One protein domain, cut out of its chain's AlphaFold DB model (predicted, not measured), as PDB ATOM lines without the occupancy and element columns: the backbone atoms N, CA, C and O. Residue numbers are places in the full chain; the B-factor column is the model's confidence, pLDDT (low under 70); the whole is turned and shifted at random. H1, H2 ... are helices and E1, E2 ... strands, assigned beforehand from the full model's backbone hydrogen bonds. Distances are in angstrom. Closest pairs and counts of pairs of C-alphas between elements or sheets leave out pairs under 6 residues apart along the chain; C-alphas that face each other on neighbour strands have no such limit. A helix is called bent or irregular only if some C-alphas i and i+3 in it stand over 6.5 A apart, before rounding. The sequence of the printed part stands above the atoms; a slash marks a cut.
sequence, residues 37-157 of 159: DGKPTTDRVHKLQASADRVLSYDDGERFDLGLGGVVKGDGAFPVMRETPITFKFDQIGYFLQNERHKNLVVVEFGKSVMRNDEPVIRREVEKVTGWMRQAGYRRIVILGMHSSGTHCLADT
ATOM      1  N   ASP A  37     202.558 135.482 278.024       54.66
ATOM      2  CA  ASP A  37     202.315 135.522 279.473       54.66
ATOM      3  C   ASP A  37     202.424 136.939 280.081       54.66
ATOM      4  O   ASP A  37     202.406 137.091 281.303       54.66
ATOM      5  N   GLY A  38     202.566 137.977 279.249       48.62
ATOM      6  CA  GLY A  38     202.702 139.372 279.673       48.62
ATOM      7  C   GLY A  38     204.070 139.735 280.258       48.62
ATOM      8  O   GLY A  38     204.266 140.885 280.652       48.62
ATOM      9  N   LYS A  39     205.032 138.801 280.317       50.25
ATOM     10  CA  LYS A  39     206.398 139.094 280.775       50.25
ATOM     11  C   LYS A  39     207.251 139.634 279.624       50.25
ATOM     12  O   LYS A  39     207.068 139.198 278.483       50.25
ATOM     13  N   PRO A  40     208.204 140.545 279.890       57.84
ATOM     14  CA  PRO A  40     209.138 140.998 278.871       57.84
ATOM     15  C   PRO A  40     209.931 139.803 278.355       57.84
ATOM     16  O   PRO A  40     210.554 139.075 279.129       57.84
ATOM     17  N   THR A  41     209.913 139.558 277.052       63.34
ATOM     18  CA  THR A  41     210.595 138.370 276.520       63.34
ATOM     19  C   THR A  41     212.117 138.510 276.540       63.34
ATOM     20  O   THR A  41     212.835 137.510 276.551       63.34
ATOM     21  N   THR A  42     212.600 139.744 276.690       66.44
ATOM     22  CA  THR A  42     213.972 140.078 277.085       66.44
ATOM     23  C   THR A  42     214.393 139.351 278.359       66.44
ATOM     24  O   THR A  42     215.491 138.809 278.399       66.44
ATOM     25  N   ASP A  43     213.520 139.227 279.363       72.25
ATOM     26  CA  ASP A  43     213.865 138.556 280.623       72.25
ATOM     27  C   ASP A  43     214.156 137.072 280.415       72.25
ATOM     28  O   ASP A  43     214.993 136.500 281.109       72.25
ATOM     29  N   ARG A  44     213.465 136.420 279.472       76.31
ATOM     30  CA  ARG A  44     213.695 135.002 279.166       76.31
ATOM     31  C   ARG A  44     215.027 134.802 278.454       76.31
ATOM     32  O   ARG A  44     215.768 133.903 278.835       76.31
ATOM     33  N   VAL A  45     215.334 135.650 277.472       83.31
ATOM     34  CA  VAL A  45     216.619 135.625 276.755       83.31
ATOM     35  C   VAL A  45     217.770 135.912 277.718       83.31
ATOM     36  O   VAL A  45     218.714 135.129 277.775       83.31
ATOM     37  N   HIS A  46     217.645 136.937 278.563       83.38
ATOM     38  CA  HIS A  46     218.651 137.258 279.575       83.38
ATOM     39  C   HIS A  46     218.830 136.141 280.601       83.38
ATOM     40  O   HIS A  46     219.960 135.801 280.932       83.38
ATOM     41  N   LYS A  47     217.742 135.529 281.086       87.56
ATOM     42  CA  LYS A  47     217.835 134.370 281.989       87.56
ATOM     43  C   LYS A  47     218.522 133.185 281.323       87.56
ATOM     44  O   LYS A  47     219.320 132.521 281.974       87.56
ATOM     45  N   LEU A  48     218.230 132.933 280.048       88.88
ATOM     46  CA  LEU A  48     218.870 131.866 279.291       88.88
ATOM     47  C   LEU A  48     220.374 132.127 279.140       88.88
ATOM     48  O   LEU A  48     221.164 131.265 279.510       88.88
ATOM     49  N   GLN A  49     220.755 133.316 278.666       91.19
ATOM     50  CA  GLN A  49     222.153 133.738 278.529       91.19
ATOM     51  C   GLN A  49     222.892 133.672 279.873       91.19
ATOM     52  O   GLN A  49     223.984 133.126 279.941       91.19
ATOM     53  N   ALA A  50     222.274 134.153 280.956       89.38
ATOM     54  CA  ALA A  50     222.854 134.116 282.300       89.38
ATOM     55  C   ALA A  50     223.011 132.691 282.858       89.38
ATOM     56  O   ALA A  50     223.843 132.466 283.732       89.38
ATOM     57  N   SER A  51     222.206 131.739 282.381       92.81
ATOM     58  CA  SER A  51     222.301 130.321 282.753       92.81
ATOM     59  C   SER A  51     223.226 129.503 281.851       92.81
ATOM     60  O   SER A  51     223.460 128.329 282.135       92.81
ATOM     61  N   ALA A  52     223.699 130.081 280.746       94.50
ATOM     62  CA  ALA A  52     224.558 129.391 279.803       94.50
ATOM     63  C   ALA A  52     225.962 129.230 280.388       94.50
ATOM     64  O   ALA A  52     226.501 130.153 280.998       94.50
ATOM     65  N   ASP A  53     226.578 128.073 280.152       95.12
ATOM     66  CA  ASP A  53     227.990 127.873 280.487       95.12
ATOM     67  C   ASP A  53     228.874 128.767 279.605       95.12
ATOM     68  O   ASP A  53     229.941 129.226 280.020       95.12
ATOM     69  N   ARG A  54     228.401 129.036 278.380       94.38
ATOM     70  CA  ARG A  54     229.058 129.905 277.412       94.38
ATOM     71  C   ARG A  54     228.039 130.646 276.553       94.38
ATOM     72  O   ARG A  54     227.067 130.061 276.073       94.38
ATOM     73  N   VAL A  55     228.317 131.925 276.321       95.19
ATOM     74  CA  VAL A  55     227.641 132.757 275.322       95.19
ATOM     75  C   VAL A  55     228.683 133.171 274.289       95.19
ATOM     76  O   VAL A  55     229.767 133.614 274.668       95.19
ATOM     77  N   LEU A  56     228.379 132.978 273.008       95.25
ATOM     78  CA  LEU A  56     229.253 133.325 271.886       95.25
ATOM     79  C   LEU A  56     228.491 134.211 270.907       95.25
ATOM     80  O   LEU A  56     227.362 133.877 270.554       95.25
ATOM     81  N   SER A  57     229.113 135.268 270.394       94.88
ATOM     82  CA  SER A  57     228.561 135.998 269.247       94.88
ATOM     83  C   SER A  57     229.178 135.466 267.959       94.88
ATOM     84  O   SER A  57     230.387 135.264 267.884       94.88
ATOM     85  N   TYR A  58     228.348 135.220 266.953       95.62
ATOM     86  CA  TYR A  58     228.719 134.695 265.647       95.62
ATOM     87  C   TYR A  58     228.344 135.707 264.569       95.62
ATOM     88  O   TYR A  58     227.186 136.121 264.470       95.62
ATOM     89  N   ASP A  59     229.323 136.106 263.767       91.50
ATOM     90  CA  ASP A  59     229.145 137.091 262.702       91.50
ATOM     91  C   ASP A  59     229.477 136.475 261.335       91.50
ATOM     92  O   ASP A  59     230.069 135.393 261.231       91.50
ATOM     93  N   ASP A  60     229.073 137.168 260.274       77.44
ATOM     94  CA  ASP A  60     229.364 136.780 258.901       77.44
ATOM     95  C   ASP A  60     230.885 136.647 258.681       77.44
ATOM     96  O   ASP A  60     231.693 137.411 259.217       77.44
ATOM     97  N   GLY A  61     231.290 135.621 257.932       82.81
ATOM     98  CA  GLY A  61     232.694 135.212 257.796       82.81
ATOM     99  C   GLY A  61     233.163 134.117 258.763       82.81
ATOM    100  O   GLY A  61     234.371 133.901 258.891       82.81
ATOM    101  N   GLU A  62     232.231 133.409 259.408       88.81
ATOM    102  CA  GLU A  62     232.496 132.235 260.256       88.81
ATOM    103  C   GLU A  62     233.349 132.539 261.491       88.81
ATOM    104  O   GLU A  62     234.208 131.741 261.890       88.81
ATOM    105  N   ARG A  63     233.143 133.717 262.087       94.19
ATOM    106  CA  ARG A  63     233.941 134.177 263.223       94.19
ATOM    107  C   ARG A  63     233.103 134.285 264.485       94.19
ATOM    108  O   ARG A  63     231.976 134.769 264.466       94.19
ATOM    109  N   PHE A  64     233.714 133.868 265.581       94.19
ATOM    110  CA  PHE A  64     233.189 133.917 266.928       94.19
ATOM    111  C   PHE A  64     233.901 135.000 267.727       94.19
ATOM    112  O   PHE A  64     235.131 135.064 267.726       94.19
ATOM    113  N   ASP A  65     233.130 135.814 268.432       91.38
ATOM    114  CA  ASP A  65     233.628 136.667 269.501       91.38
ATOM    115  C   ASP A  65     233.561 135.904 270.831       91.38
ATOM    116  O   ASP A  65     232.519 135.357 271.202       91.38
ATOM    117  N   LEU A  66     234.694 135.855 271.532       85.38
ATOM    118  CA  LEU A  66     234.821 135.239 272.856       85.38
ATOM    119  C   LEU A  66     234.672 136.257 274.002       85.38
ATOM    120  O   LEU A  66     234.936 135.912 275.155       85.38
ATOM    121  N   GLY A  67     234.305 137.507 273.706       81.81
ATOM    122  CA  GLY A  67     234.302 138.612 274.668       81.81
ATOM    123  C   GLY A  67     235.711 139.115 274.988       81.81
ATOM    124  O   GLY A  67     235.959 139.643 276.071       81.81
ATOM    125  N   LEU A  68     236.656 138.908 274.067       79.38
ATOM    126  CA  LEU A  68     238.034 139.379 274.180       79.38
ATOM    127  C   LEU A  68     238.207 140.568 273.245       79.38
ATOM    128  O   LEU A  68     237.931 140.458 272.057       79.38
ATOM    129  N   GLY A  69     238.707 141.693 273.741       79.06
ATOM    130  CA  GLY A  69     238.876 142.871 272.901       79.06
ATOM    131  C   GLY A  69     239.695 143.962 273.561       79.06
ATOM    132  O   GLY A  69     239.763 144.066 274.785       79.06
ATOM    133  N   GLY A  70     240.333 144.780 272.728       75.00
ATOM    134  CA  GLY A  70     240.969 146.006 273.188       75.00
ATOM    135  C   GLY A  70     239.920 147.094 273.384       75.00
ATOM    136  O   GLY A  70     239.039 147.270 272.538       75.00
ATOM    137  N   VAL A  71     240.040 147.855 274.469       74.75
ATOM    138  CA  VAL A  71     239.293 149.104 274.637       74.75
ATOM    139  C   VAL A  71     240.180 150.236 274.144       74.75
ATOM    140  O   VAL A  71     241.182 150.577 274.772       74.75
ATOM    141  N   VAL A  72     239.819 150.820 273.005       76.94
ATOM    142  CA  VAL A  72     240.518 151.986 272.469       76.94
ATOM    143  C   VAL A  72     239.795 153.236 272.950       76.94
ATOM    144  O   VAL A  72     238.601 153.418 272.697       76.94
ATOM    145  N   LYS A  73     240.513 154.116 273.650       77.38
ATOM    146  CA  LYS A  73     239.999 155.442 273.994       77.38
ATOM    147  C   LYS A  73     239.991 156.290 272.724       77.38
ATOM    148  O   LYS A  73     241.037 156.480 272.115       77.38
ATOM    149  N   GLY A  74     238.821 156.767 272.311       72.50
ATOM    150  CA  GLY A  74     238.729 157.709 271.202       72.50
ATOM    151  C   GLY A  74     239.396 159.035 271.558       72.50
ATOM    152  O   GLY A  74     239.154 159.577 272.637       72.50
ATOM    153  N   ASP A  75     240.198 159.567 270.642       73.38
ATOM    154  CA  ASP A  75     240.778 160.899 270.774       73.38
ATOM    155  C   ASP A  75     239.756 161.955 270.331       73.38
ATOM    156  O   ASP A  75     239.210 161.897 269.227       73.38
ATOM    157  N   GLY A  76     239.456 162.913 271.212       72.88
ATOM    158  CA  GLY A  76     238.524 164.006 270.937       72.88
ATOM    159  C   GLY A  76     237.958 164.657 272.201       72.88
ATOM    160  O   GLY A  76     238.198 164.198 273.315       72.88
ATOM    161  N   ALA A  77     237.169 165.723 272.018       74.69
ATOM    162  CA  ALA A  77     236.494 166.438 273.112       74.69
ATOM    163  C   ALA A  77     235.476 165.564 273.879       74.69
ATOM    164  O   ALA A  77     235.160 165.851 275.029       74.69
ATOM    165  N   PHE A  78     235.006 164.477 273.256       65.56
ATOM    166  CA  PHE A  78     234.143 163.462 273.857       65.56
ATOM    167  C   PHE A  78     234.763 162.080 273.606       65.56
ATOM    168  O   PHE A  78     234.462 161.453 272.587       65.56
ATOM    169  N   PRO A  79     235.678 161.615 274.474       65.94
ATOM    170  CA  PRO A  79     236.340 160.334 274.284       65.94
ATOM    171  C   PRO A  79     235.319 159.201 274.432       65.94
ATOM    172  O   PRO A  79     234.886 158.872 275.534       65.94
ATOM    173  N   VAL A  80     234.931 158.603 273.307       70.94
ATOM    174  CA  VAL A  80     234.110 157.389 273.280       70.94
ATOM    175  C   VAL A  80     235.045 156.188 273.349       70.94
ATOM    176  O   VAL A  80     235.986 156.090 272.558       70.94
ATOM    177  N   MET A  81     234.802 155.275 274.286       69.19
ATOM    178  CA  MET A  81     235.489 153.986 274.312       69.19
ATOM    179  C   MET A  81     234.955 153.113 273.178       69.19
ATOM    180  O   MET A  81     233.754 152.861 273.100       69.19
ATOM    181  N   ARG A  82     235.840 152.692 272.272       66.12
ATOM    182  CA  ARG A  82     235.516 151.738 271.209       66.12
ATOM    183  C   ARG A  82     236.058 150.376 271.604       66.12
ATOM    184  O   ARG A  82     237.269 150.214 271.756       66.12
ATOM    185  N   GLU A  83     235.163 149.412 271.753       69.81
ATOM    186  CA  GLU A  83     235.539 148.009 271.868       69.81
ATOM    187  C   GLU A  83     235.940 147.486 270.489       69.81
ATOM    188  O   GLU A  83     235.262 147.721 269.486       69.81
ATOM    189  N   THR A  84     237.081 146.810 270.438       77.50
ATOM    190  CA  THR A  84     237.578 146.128 269.242       77.50
ATOM    191  C   THR A  84     237.608 144.635 269.540       77.50
ATOM    192  O   THR A  84     238.623 144.139 270.040       77.50
ATOM    193  N   PRO A  85     236.484 143.925 269.326       82.00
ATOM    194  CA  PRO A  85     236.420 142.505 269.622       82.00
ATOM    195  C   PRO A  85     237.384 141.741 268.719       82.00
ATOM    196  O   PRO A  85     237.455 141.957 267.504       82.00
ATOM    197  N   ILE A  86     238.149 140.843 269.327       87.31
ATOM    198  CA  ILE A  86     238.995 139.893 268.628       87.31
ATOM    199  C   ILE A  86     238.118 138.691 268.318       87.31
ATOM    200  O   ILE A  86     237.708 137.944 269.205       87.31
ATOM    201  N   THR A  87     237.847 138.507 267.035       91.50
ATOM    202  CA  THR A  87     237.031 137.397 266.558       91.50
ATOM    203  C   THR A  87     237.915 136.283 266.011       91.50
ATOM    204  O   THR A  87     238.981 136.542 265.449       91.50
ATOM    205  N   PHE A  88     237.472 135.036 266.131       94.31
ATOM    206  CA  PHE A  88     238.236 133.841 265.769       94.31
ATOM    207  C   PHE A  88     237.391 132.867 264.955       94.31
ATOM    208  O   PHE A  88     236.190 132.753 265.173       94.31
ATOM    209  N   LYS A  89     238.007 132.117 264.047       95.88
ATOM    210  CA  LYS A  89     237.334 131.005 263.366       95.88
ATOM    211  C   LYS A  89     237.173 129.800 264.295       95.88
ATOM    212  O   LYS A  89     237.903 129.666 265.278       95.88
ATOM    213  N   PHE A  90     236.238 128.901 263.975       94.38
ATOM    214  CA  PHE A  90     235.979 127.720 264.807       94.38
ATOM    215  C   PHE A  90     237.211 126.824 264.987       94.38
ATOM    216  O   PHE A  90     237.466 126.359 266.091       94.38
ATOM    217  N   ASP A  91     238.013 126.615 263.946       95.06
ATOM    218  CA  ASP A  91     239.262 125.841 264.014       95.06
ATOM    219  C   ASP A  91     240.281 126.428 265.007       95.06
ATOM    220  O   ASP A  91     241.052 125.686 265.614       95.06
ATOM    221  N   GLN A  92     240.243 127.742 265.235       95.50
ATOM    222  CA  GLN A  92     241.115 128.436 266.184       95.50
ATOM    223  C   GLN A  92     240.637 128.305 267.636       95.50
ATOM    224  O   GLN A  92     241.459 128.296 268.551       95.50
ATOM    225  N   ILE A  93     239.324 128.201 267.863       95.19
ATOM    226  CA  ILE A  93     238.732 128.133 269.213       95.19
ATOM    227  C   ILE A  93     238.235 126.739 269.591       95.19
ATOM    228  O   ILE A  93     237.897 126.500 270.746       95.19
ATOM    229  N   GLY A  94     238.201 125.800 268.646       95.25
ATOM    230  CA  GLY A  94     237.607 124.480 268.830       95.25
ATOM    231  C   GLY A  94     238.268 123.707 269.965       95.25
ATOM    232  O   GLY A  94     237.569 123.174 270.821       95.25
ATOM    233  N   TYR A  95     239.604 123.725 270.037       95.62
ATOM    234  CA  TYR A  95     240.337 123.106 271.146       95.62
ATOM    235  C   TYR A  95     239.995 123.752 272.495       95.62
ATOM    236  O   TYR A  95     239.799 123.048 273.482       95.62
ATOM    237  N   PHE A  96     239.879 125.081 272.546       95.00
ATOM    238  CA  PHE A  96     239.483 125.792 273.761       95.00
ATOM    239  C   PHE A  96     238.087 125.353 274.225       95.00
ATOM    240  O   PHE A  96     237.950 124.876 275.350       95.00
ATOM    241  N   LEU A  97     237.088 125.398 273.335       96.19
ATOM    242  CA  LEU A  97     235.711 124.984 273.635       96.19
ATOM    243  C   LEU A  97     235.627 123.501 274.044       96.19
ATOM    244  O   LEU A  97     234.870 123.120 274.935       96.19
ATOM    245  N   GLN A  98     236.450 122.643 273.436       96.88
ATOM    246  CA  GLN A  98     236.543 121.224 273.784       96.88
ATOM    247  C   GLN A  98     237.132 120.964 275.173       96.88
ATOM    248  O   GLN A  98     236.856 119.910 275.745       96.88
ATOM    249  N   ASN A  99     237.906 121.885 275.736       96.62
ATOM    250  CA  ASN A  99     238.519 121.715 277.054       96.62
ATOM    251  C   ASN A  99     237.760 122.442 278.173       96.62
ATOM    252  O   ASN A  99     238.172 122.389 279.332       96.62
ATOM    253  N   GLU A 100     236.634 123.090 277.867       95.25
ATOM    254  CA  GLU A 100     235.796 123.700 278.895       95.25
ATOM    255  C   GLU A 100     235.188 122.652 279.833       95.25
ATOM    256  O   GLU A 100     234.716 121.593 279.416       95.25
ATOM    257  N   ARG A 101     235.185 122.963 281.134       95.00
ATOM    258  CA  ARG A 101     234.696 122.053 282.180       95.00
ATOM    259  C   ARG A 101     233.182 121.844 282.121       95.00
ATOM    260  O   ARG A 101     232.705 120.749 282.416       95.00
ATOM    261  N   HIS A 102     232.435 122.894 281.796       95.81
ATOM    262  CA  HIS A 102     230.976 122.891 281.791       95.81
ATOM    263  C   HIS A 102     230.473 122.985 280.352       95.81
ATOM    264  O   HIS A 102     230.906 123.854 279.605       95.81
ATOM    265  N   LYS A 103     229.603 122.047 279.961       95.94
ATOM    266  CA  LYS A 103     229.102 121.900 278.584       95.94
ATOM    267  C   LYS A 103     227.624 121.512 278.533       95.94
ATOM    268  O   LYS A 103     227.185 120.745 277.673       95.94
ATOM    269  N   ASN A 104     226.849 121.968 279.506       96.19
ATOM    270  CA  ASN A 104     225.417 121.709 279.554       96.19
ATOM    271  C   ASN A 104     224.671 122.599 278.562       96.19
ATOM    272  O   ASN A 104     223.809 122.093 277.847       96.19
ATOM    273  N   LEU A 105     225.017 123.885 278.496       96.06
ATOM    274  CA  LEU A 105     224.332 124.868 277.663       96.06
ATOM    275  C   LEU A 105     225.318 125.852 277.032       96.06
ATOM    276  O   LEU A 105     226.012 126.578 277.741       96.06
ATOM    277  N   VAL A 106     225.293 125.933 275.702       96.94
ATOM    278  CA  VAL A 106     225.868 127.052 274.946       96.94
ATOM    279  C   VAL A 106     224.761 127.851 274.273       96.94
ATOM    280  O   VAL A 106     223.834 127.284 273.687       96.94
ATOM    281  N   VAL A 107     224.877 129.173 274.350       96.62
ATOM    282  CA  VAL A 107     224.057 130.116 273.590       96.62
ATOM    283  C   VAL A 107     224.939 130.760 272.527       96.62
ATOM    284  O   VAL A 107     225.989 131.313 272.846       96.62
ATOM    285  N   VAL A 108     224.522 130.685 271.266       96.88
ATOM    286  CA  VAL A 108     225.211 131.346 270.152       96.88
ATOM    287  C   VAL A 108     224.307 132.418 269.562       96.88
ATOM    288  O   VAL A 108     223.177 132.143 269.168       96.88
ATOM    289  N   GLU A 109     224.803 133.644 269.492       95.81
ATOM    290  CA  GLU A 109     224.077 134.806 268.995       95.81
ATOM    291  C   GLU A 109     224.509 135.136 267.577       95.81
ATOM    292  O   GLU A 109     225.638 135.548 267.337       95.81
ATOM    293  N   PHE A 110     223.601 134.982 266.625       95.62
ATOM    294  CA  PHE A 110     223.812 135.392 265.248       95.62
ATOM    295  C   PHE A 110     223.647 136.903 265.148       95.62
ATOM    296  O   PHE A 110     222.560 137.456 265.363       95.62
ATOM    297  N   GLY A 111     224.748 137.564 264.802       91.81
ATOM    298  CA  GLY A 111     224.801 138.991 264.555       91.81
ATOM    299  C   GLY A 111     223.928 139.412 263.375       91.81
ATOM    300  O   GLY A 111     223.468 138.613 262.554       91.81
ATOM    301  N   LYS A 112     223.723 140.726 263.254       89.94
ATOM    302  CA  LYS A 112     222.890 141.306 262.189       89.94
ATOM    303  C   LYS A 112     223.402 140.975 260.786       89.94
ATOM    304  O   LYS A 112     222.607 141.009 259.855       89.94
ATOM    305  N   SER A 113     224.699 140.724 260.619       90.62
ATOM    306  CA  SER A 113     225.284 140.371 259.322       90.62
ATOM    307  C   SER A 113     224.759 139.017 258.826       90.62
ATOM    308  O   SER A 113     224.275 138.933 257.701       90.62
ATOM    309  N   VAL A 114     224.709 138.007 259.699       92.38
ATOM    310  CA  VAL A 114     224.149 136.683 259.410       92.38
ATOM    311  C   VAL A 114     222.646 136.794 259.188       92.38
ATOM    312  O   VAL A 114     222.125 136.303 258.189       92.38
ATOM    313  N   MET A 115     221.963 137.529 260.066       93.00
ATOM    314  CA  MET A 115     220.507 137.678 260.041       93.00
ATOM    315  C   MET A 115     219.953 138.518 258.883       93.00
ATOM    316  O   MET A 115     218.737 138.600 258.720       93.00
ATOM    317  N   ARG A 116     220.811 139.175 258.096       92.06
ATOM    318  CA  ARG A 116     220.418 139.887 256.869       92.06
ATOM    319  C   ARG A 116     220.306 138.973 255.649       92.06
ATOM    320  O   ARG A 116     219.829 139.441 254.620       92.06
ATOM    321  N   ASN A 117     220.759 137.726 255.750       91.62
ATOM    322  CA  ASN A 117     220.668 136.756 254.666       91.62
ATOM    323  C   ASN A 117     219.270 136.130 254.569       91.62
ATOM    324  O   ASN A 117     218.454 136.238 255.484       91.62
ATOM    325  N   ASP A 118     219.018 135.435 253.462       92.75
ATOM    326  CA  ASP A 118     217.783 134.682 253.257       92.75
ATOM    327  C   ASP A 118     217.706 133.439 254.161       92.75
ATOM    328  O   ASP A 118     218.724 132.868 254.567       92.75
ATOM    329  N   GLU A 119     216.484 132.971 254.427       91.94
ATOM    330  CA  GLU A 119     216.206 131.831 255.315       91.94
ATOM    331  C   GLU A 119     217.036 130.567 255.006       91.94
ATOM    332  O   GLU A 119     217.593 130.006 255.953       91.94
ATOM    333  N   PRO A 120     217.253 130.157 253.738       94.44
ATOM    334  CA  PRO A 120     218.079 128.985 253.444       94.44
ATOM    335  C   PRO A 120     219.539 129.146 253.882       94.44
ATOM    336  O   PRO A 120     220.185 128.180 254.293       94.44
ATOM    337  N   VAL A 121     220.072 130.369 253.807       93.88
ATOM    338  CA  VAL A 121     221.434 130.675 254.257       93.88
ATOM    339  C   VAL A 121     221.489 130.613 255.777       93.88
ATOM    340  O   VAL A 121     222.359 129.936 256.317       93.88
ATOM    341  N   ILE A 122     220.530 131.242 256.463       93.56
ATOM    342  CA  ILE A 122     220.443 131.215 257.929       93.56
ATOM    343  C   ILE A 122     220.345 129.769 258.429       93.56
ATOM    344  O   ILE A 122     221.086 129.386 259.331       93.56
ATOM    345  N   ARG A 123     219.494 128.941 257.813       94.94
ATOM    346  CA  ARG A 123     219.332 127.526 258.170       94.94
ATOM    347  C   ARG A 123     220.636 126.741 258.030       94.94
ATOM    348  O   ARG A 123     221.005 126.004 258.941       94.94
ATOM    349  N   ARG A 124     221.373 126.941 256.933       95.69
ATOM    350  CA  ARG A 124     222.689 126.317 256.731       95.69
ATOM    351  C   ARG A 124     223.690 126.737 257.808       95.69
ATOM    352  O   ARG A 124     224.445 125.906 258.306       95.69
ATOM    353  N   GLU A 125     223.704 128.017 258.175       96.00
ATOM    354  CA  GLU A 125     224.568 128.525 259.244       96.00
ATOM    355  C   GLU A 125     224.185 127.935 260.610       96.00
ATOM    356  O   GLU A 125     225.064 127.510 261.360       96.00
ATOM    357  N   VAL A 126     222.886 127.824 260.909       96.06
ATOM    358  CA  VAL A 126     222.358 127.165 262.115       96.06
ATOM    359  C   VAL A 126     222.833 125.714 262.201       96.06
ATOM    360  O   VAL A 126     223.363 125.304 263.235       96.06
ATOM    361  N   GLU A 127     222.691 124.934 261.129       96.94
ATOM    362  CA  GLU A 127     223.137 123.535 261.080       96.94
ATOM    363  C   GLU A 127     224.653 123.413 261.271       96.94
ATOM    364  O   GLU A 127     225.119 122.599 262.074       96.94
ATOM    365  N   LYS A 128     225.424 124.268 260.590       96.81
ATOM    366  CA  LYS A 128     226.888 124.307 260.679       96.81
ATOM    367  C   LYS A 128     227.362 124.604 262.101       96.81
ATOM    368  O   LYS A 128     228.138 123.834 262.667       96.81
ATOM    369  N   VAL A 129     226.855 125.679 262.706       97.19
ATOM    370  CA  VAL A 129     227.215 126.086 264.071       97.19
ATOM    371  C   VAL A 129     226.763 125.040 265.088       97.19
ATOM    372  O   VAL A 129     227.511 124.713 266.007       97.19
ATOM    373  N   THR A 130     225.584 124.445 264.896       97.38
ATOM    374  CA  THR A 130     225.117 123.330 265.730       97.38
ATOM    375  C   THR A 130     226.093 122.155 265.673       97.38
ATOM    376  O   THR A 130     226.462 121.612 266.716       97.38
ATOM    377  N   GLY A 131     226.550 121.772 264.477       97.31
ATOM    378  CA  GLY A 131     227.539 120.709 264.292       97.31
ATOM    379  C   GLY A 131     228.847 120.996 265.030       97.31
ATOM    380  O   GLY A 131     229.335 120.148 265.776       97.31
ATOM    381  N   TRP A 132     229.364 122.217 264.901       97.75
ATOM    382  CA  TRP A 132     230.562 122.668 265.612       97.75
ATOM    383  C   TRP A 132     230.410 122.625 267.135       97.75
ATOM    384  O   TRP A 132     231.274 122.085 267.826       97.75
ATOM    385  N   MET A 133     229.296 123.118 267.679       97.56
ATOM    386  CA  MET A 133     229.066 123.101 269.127       97.56
ATOM    387  C   MET A 133     228.873 121.678 269.672       97.56
ATOM    388  O   MET A 133     229.358 121.359 270.761       97.56
ATOM    389  N   ARG A 134     228.252 120.780 268.895       96.81
ATOM    390  CA  ARG A 134     228.190 119.348 269.230       96.81
ATOM    391  C   ARG A 134     229.573 118.712 269.231       96.81
ATOM    392  O   ARG A 134     229.899 117.990 270.167       96.81
ATOM    393  N   GLN A 135     230.404 119.013 268.234       96.94
ATOM    394  CA  GLN A 135     231.794 118.549 268.179       96.94
ATOM    395  C   GLN A 135     232.625 119.086 269.355       96.94
ATOM    396  O   GLN A 135     233.519 118.398 269.847       96.94
ATOM    397  N   ALA A 136     232.322 120.291 269.840       96.88
ATOM    398  CA  ALA A 136     232.920 120.832 271.055       96.88
ATOM    399  C   ALA A 136     232.432 120.130 272.340       96.88
ATOM    400  O   ALA A 136     233.096 120.212 273.373       96.88
ATOM    401  N   GLY A 137     231.328 119.379 272.283       97.19
ATOM    402  CA  GLY A 137     230.802 118.561 273.379       97.19
ATOM    403  C   GLY A 137     229.654 119.198 274.165       97.19
ATOM    404  O   GLY A 137     229.354 118.727 275.262       97.19
ATOM    405  N   TYR A 138     229.028 120.256 273.643       97.06
ATOM    406  CA  TYR A 138     227.862 120.877 274.269       97.06
ATOM    407  C   TYR A 138     226.605 120.014 274.125       97.06
ATOM    408  O   TYR A 138     226.293 119.521 273.042       97.06
ATOM    409  N   ARG A 139     225.880 119.841 275.237       95.88
ATOM    410  CA  ARG A 139     224.672 119.003 275.321       95.88
ATOM    411  C   ARG A 139     223.439 119.689 274.745       95.88
ATOM    412  O   ARG A 139     222.719 119.089 273.956       95.88
ATOM    413  N   ARG A 140     223.208 120.940 275.140       96.31
ATOM    414  CA  ARG A 140     222.139 121.789 274.615       96.31
ATOM    415  C   ARG A 140     222.748 123.009 273.946       96.31
ATOM    416  O   ARG A 140     223.617 123.670 274.513       96.31
ATOM    417  N   ILE A 141     222.270 123.293 272.745       96.75
ATOM    418  CA  ILE A 141     222.713 124.409 271.920       96.75
ATOM    419  C   ILE A 141     221.481 125.246 271.627       96.75
ATOM    420  O   ILE A 141     220.503 124.735 271.079       96.75
ATOM    421  N   VAL A 142     221.533 126.521 272.000       95.88
ATOM    422  CA  VAL A 142     220.509 127.493 271.621       95.88
ATOM    423  C   VAL A 142     221.134 128.524 270.701       95.88
ATOM    424  O   VAL A 142     222.136 129.141 271.052       95.88
ATOM    425  N   ILE A 143     220.538 128.717 269.529       95.81
ATOM    426  CA  ILE A 143     220.954 129.739 268.575       95.81
ATOM    427  C   ILE A 143     219.912 130.848 268.567       95.81
ATOM    428  O   ILE A 143     218.728 130.609 268.319       95.81
ATOM    429  N   LEU A 144     220.364 132.066 268.840       94.81
ATOM    430  CA  LEU A 144     219.544 133.265 268.882       94.81
ATOM    431  C   LEU A 144     219.888 134.162 267.696       94.81
ATOM    432  O   LEU A 144     221.056 134.442 267.468       94.81
ATOM    433  N   GLY A 145     218.897 134.655 266.963       93.12
ATOM    434  CA  GLY A 145     219.106 135.640 265.905       93.12
ATOM    435  C   GLY A 145     218.830 137.060 266.389       93.12
ATOM    436  O   GLY A 145     217.773 137.331 266.967       93.12
ATOM    437  N   MET A 146     219.753 137.990 266.134       89.25
ATOM    438  CA  MET A 146     219.594 139.404 266.483       89.25
ATOM    439  C   MET A 146     219.078 140.233 265.296       89.25
ATOM    440  O   MET A 146     219.745 140.375 264.270       89.25
ATOM    441  N   HIS A 147     217.924 140.878 265.466       82.88
ATOM    442  CA  HIS A 147     217.356 141.847 264.525       82.88
ATOM    443  C   HIS A 147     217.193 143.234 265.161       82.88
ATOM    444  O   HIS A 147     217.342 143.424 266.365       82.88
ATOM    445  N   SER A 148     216.853 144.235 264.346       75.25
ATOM    446  CA  SER A 148     216.442 145.557 264.842       75.25
ATOM    447  C   SER A 148     215.158 145.513 265.679       75.25
ATOM    448  O   SER A 148     214.966 146.378 266.525       75.25
ATOM    449  N   SER A 149     214.297 144.516 265.459       73.38
ATOM    450  CA  SER A 149     213.031 144.324 266.175       73.38
ATOM    451  C   SER A 149     213.151 143.487 267.455       73.38
ATOM    452  O   SER A 149     212.147 143.307 268.139       73.38
ATOM    453  N   GLY A 150     214.339 142.955 267.765       80.81
ATOM    454  CA  GLY A 150     214.581 142.110 268.936       80.81
ATOM    455  C   GLY A 150     215.383 140.847 268.621       80.81
ATOM    456  O   GLY A 150     215.987 140.721 267.554       80.81
ATOM    457  N   THR A 151     215.365 139.909 269.563       84.25
ATOM    458  CA  THR A 151     216.059 138.618 269.479       84.25
ATOM    459  C   THR A 151     215.038 137.500 269.283       84.25
ATOM    460  O   THR A 151     213.964 137.555 269.868       84.25
ATOM    461  N   HIS A 152     215.332 136.478 268.485       84.25
ATOM    462  CA  HIS A 152     214.445 135.322 268.274       84.25
ATOM    463  C   HIS A 152     215.227 134.014 268.385       84.25
ATOM    464  O   HIS A 152     216.438 134.002 268.175       84.25
ATOM    465  N   CYS A 153     214.548 132.922 268.734       89.44
ATOM    466  CA  CYS A 153     215.170 131.600 268.775       89.44
ATOM    467  C   CYS A 153     215.156 130.989 267.374       89.44
ATOM    468  O   CYS A 153     214.084 130.779 266.809       89.44
ATOM    469  N   LEU A 154     216.337 130.713 266.828       90.81
ATOM    470  CA  LEU A 154     216.509 130.037 265.543       90.81
ATOM    471  C   LEU A 154     216.553 128.520 265.704       90.81
ATOM    472  O   LEU A 154     216.032 127.786 264.868       90.81
ATOM    473  N   ALA A 155     217.186 128.051 266.777       92.44
ATOM    474  CA  ALA A 155     217.281 126.640 267.103       92.44
ATOM    475  C   ALA A 155     217.444 126.450 268.610       92.44
ATOM    476  O   ALA A 155     218.158 127.205 269.265       92.44
ATOM    477  N   ASP A 156     216.827 125.398 269.137       93.88
ATOM    478  CA  ASP A 156     217.053 124.897 270.490       93.88
ATOM    479  C   ASP A 156     217.134 123.377 270.389       93.88
ATOM    480  O   ASP A 156     216.133 122.704 270.141       93.88
ATOM    481  N   THR A 157     218.337 122.824 270.510       90.88
ATOM    482  CA  THR A 157     218.562 121.381 270.368       90.88
ATOM    483  C   THR A 157     218.216 120.630 271.651       90.88
ATOM    484  O   THR A 157     218.986 119.757 272.048       90.88
TER     485      THR A 157
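What this domain is: This is residues 37 to 157 of the 159 residues of an uncharacterized protein of Verrucomicrobiaceae bacterium (UniProt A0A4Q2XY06). The body is one strongly twisted sheet of six strands, curled like part of a barrel, with the long helix H4 slanting over one face and H1 over the opposite face. From this body the hairpin of E2 and E3 reaches out as a long arm, its tip near Ala 77, while H2 lies across E2 near the base of that arm. The printed part has 121 residues, with four named helices and six named strands in the order H1, E1, E2, E3, H2, E4, H3, H4, E5, E6. The mixed sheet runs E3, E2, E1, E4, E5, E6, and the class is mixed, helices and strands. The whole is compact, with a radius of gyration of the C-alphas of 15.6 A, and spans 49 by 41 by 30 A.

Where its parts are: In the sheet, E3 is residues 81 to 89, 25.5 A long, and E2 is residues 63 to 73, 24.6 A, which bends by 79 degrees at residue 66. Next come E1, residues 54 to 59, 16.4 A, and E4, residues 105 to 110, 16.3 A. E5 is residues 140 to 147, 23.0 A, and E6 is residues 150 to 156, 17.5 A, ending at C-alpha 156 at (217.053, 124.897, 270.490). The longest helix, H4, is residues 119 to 136, 25.5 A, beginning at C-alpha 119 at (216.206, 131.831, 255.315). H1 is residues 41 to 51, 15.5 A, from C-alpha 41 at (210.595, 138.370, 276.520). H2 is residues 90 to 98, 11.1 A, and is irregular, with C-alphas 92 and 95 standing 7.3 A apart. H3 has four residues, 112 to 115.

How they stand to each other: E1 and E4 are parallel at 20 degrees, with N 58 and O 109 at 2.8 A. E4 and E5 are parallel at 23 degrees, with N 110 and O 144 at 2.7 A. E5 and E6 form an antiparallel hairpin, with N 143 and O 155 at 2.8 A. E1, E2 and E3 make a meander, each strand the antiparallel neighbour of the one before; N 65 and O 57 are 2.9 A apart, and N 64 and O 88 are 2.7 A apart. H4 is over E4 and E5 at a height over the sheet of 9.2 A, only just slantwise to the strands at 33 degrees to E5 on the local plane; its closest C-alphas to E5 are those of Thr 130 and Ile 141, 6.7 A. H1 is on the opposite face, at a height of 9.3 A, giving three layers, helices on both faces of a sheet. H1 is over E5 and E6 and only just over E4, with 3 C-alphas; its closest to E4 are those of Gln 49 and Val 107, 6.4 A. H2 is over E2 and across the strands, at 87 degrees on the local plane, the closest C-alphas being those of Arg 63 and Phe 90, 7.0 A. H4 touches H2 with residues 132 to 136 alone, the closest C-alphas being those of Gln 98 and Ala 136, 4.6 A, at a steep tilt of 44 degrees, the same way. H3 stands at the sheet's level, with the C-alphas of Lys 112 and Met 146 closest to E5, 5.7 A. E4, H3, H4 and E5 form a strand-helix-strand unit, two parallel neighbour strands with helices between, and its crossover is right-handed. E3, H2 and E4 form a split unit, with E2 and E1 between its strands, also right-handed. Every O i to N i+4 pair is within hydrogen-bond range in H1 and H4, and 3 of 5 in H2; H3 is too short for such a pair. H1 and H4 are apart.

The domain as a whole: The two C-alphas farthest apart, those of Ala 77 and Arg 139, are 48.9 A apart. The printed part has no cut and no long link. The mean pLDDT of the printed part is 87.7, and residues 37 to 42, 78 to 79 and 81 to 83 are under 70.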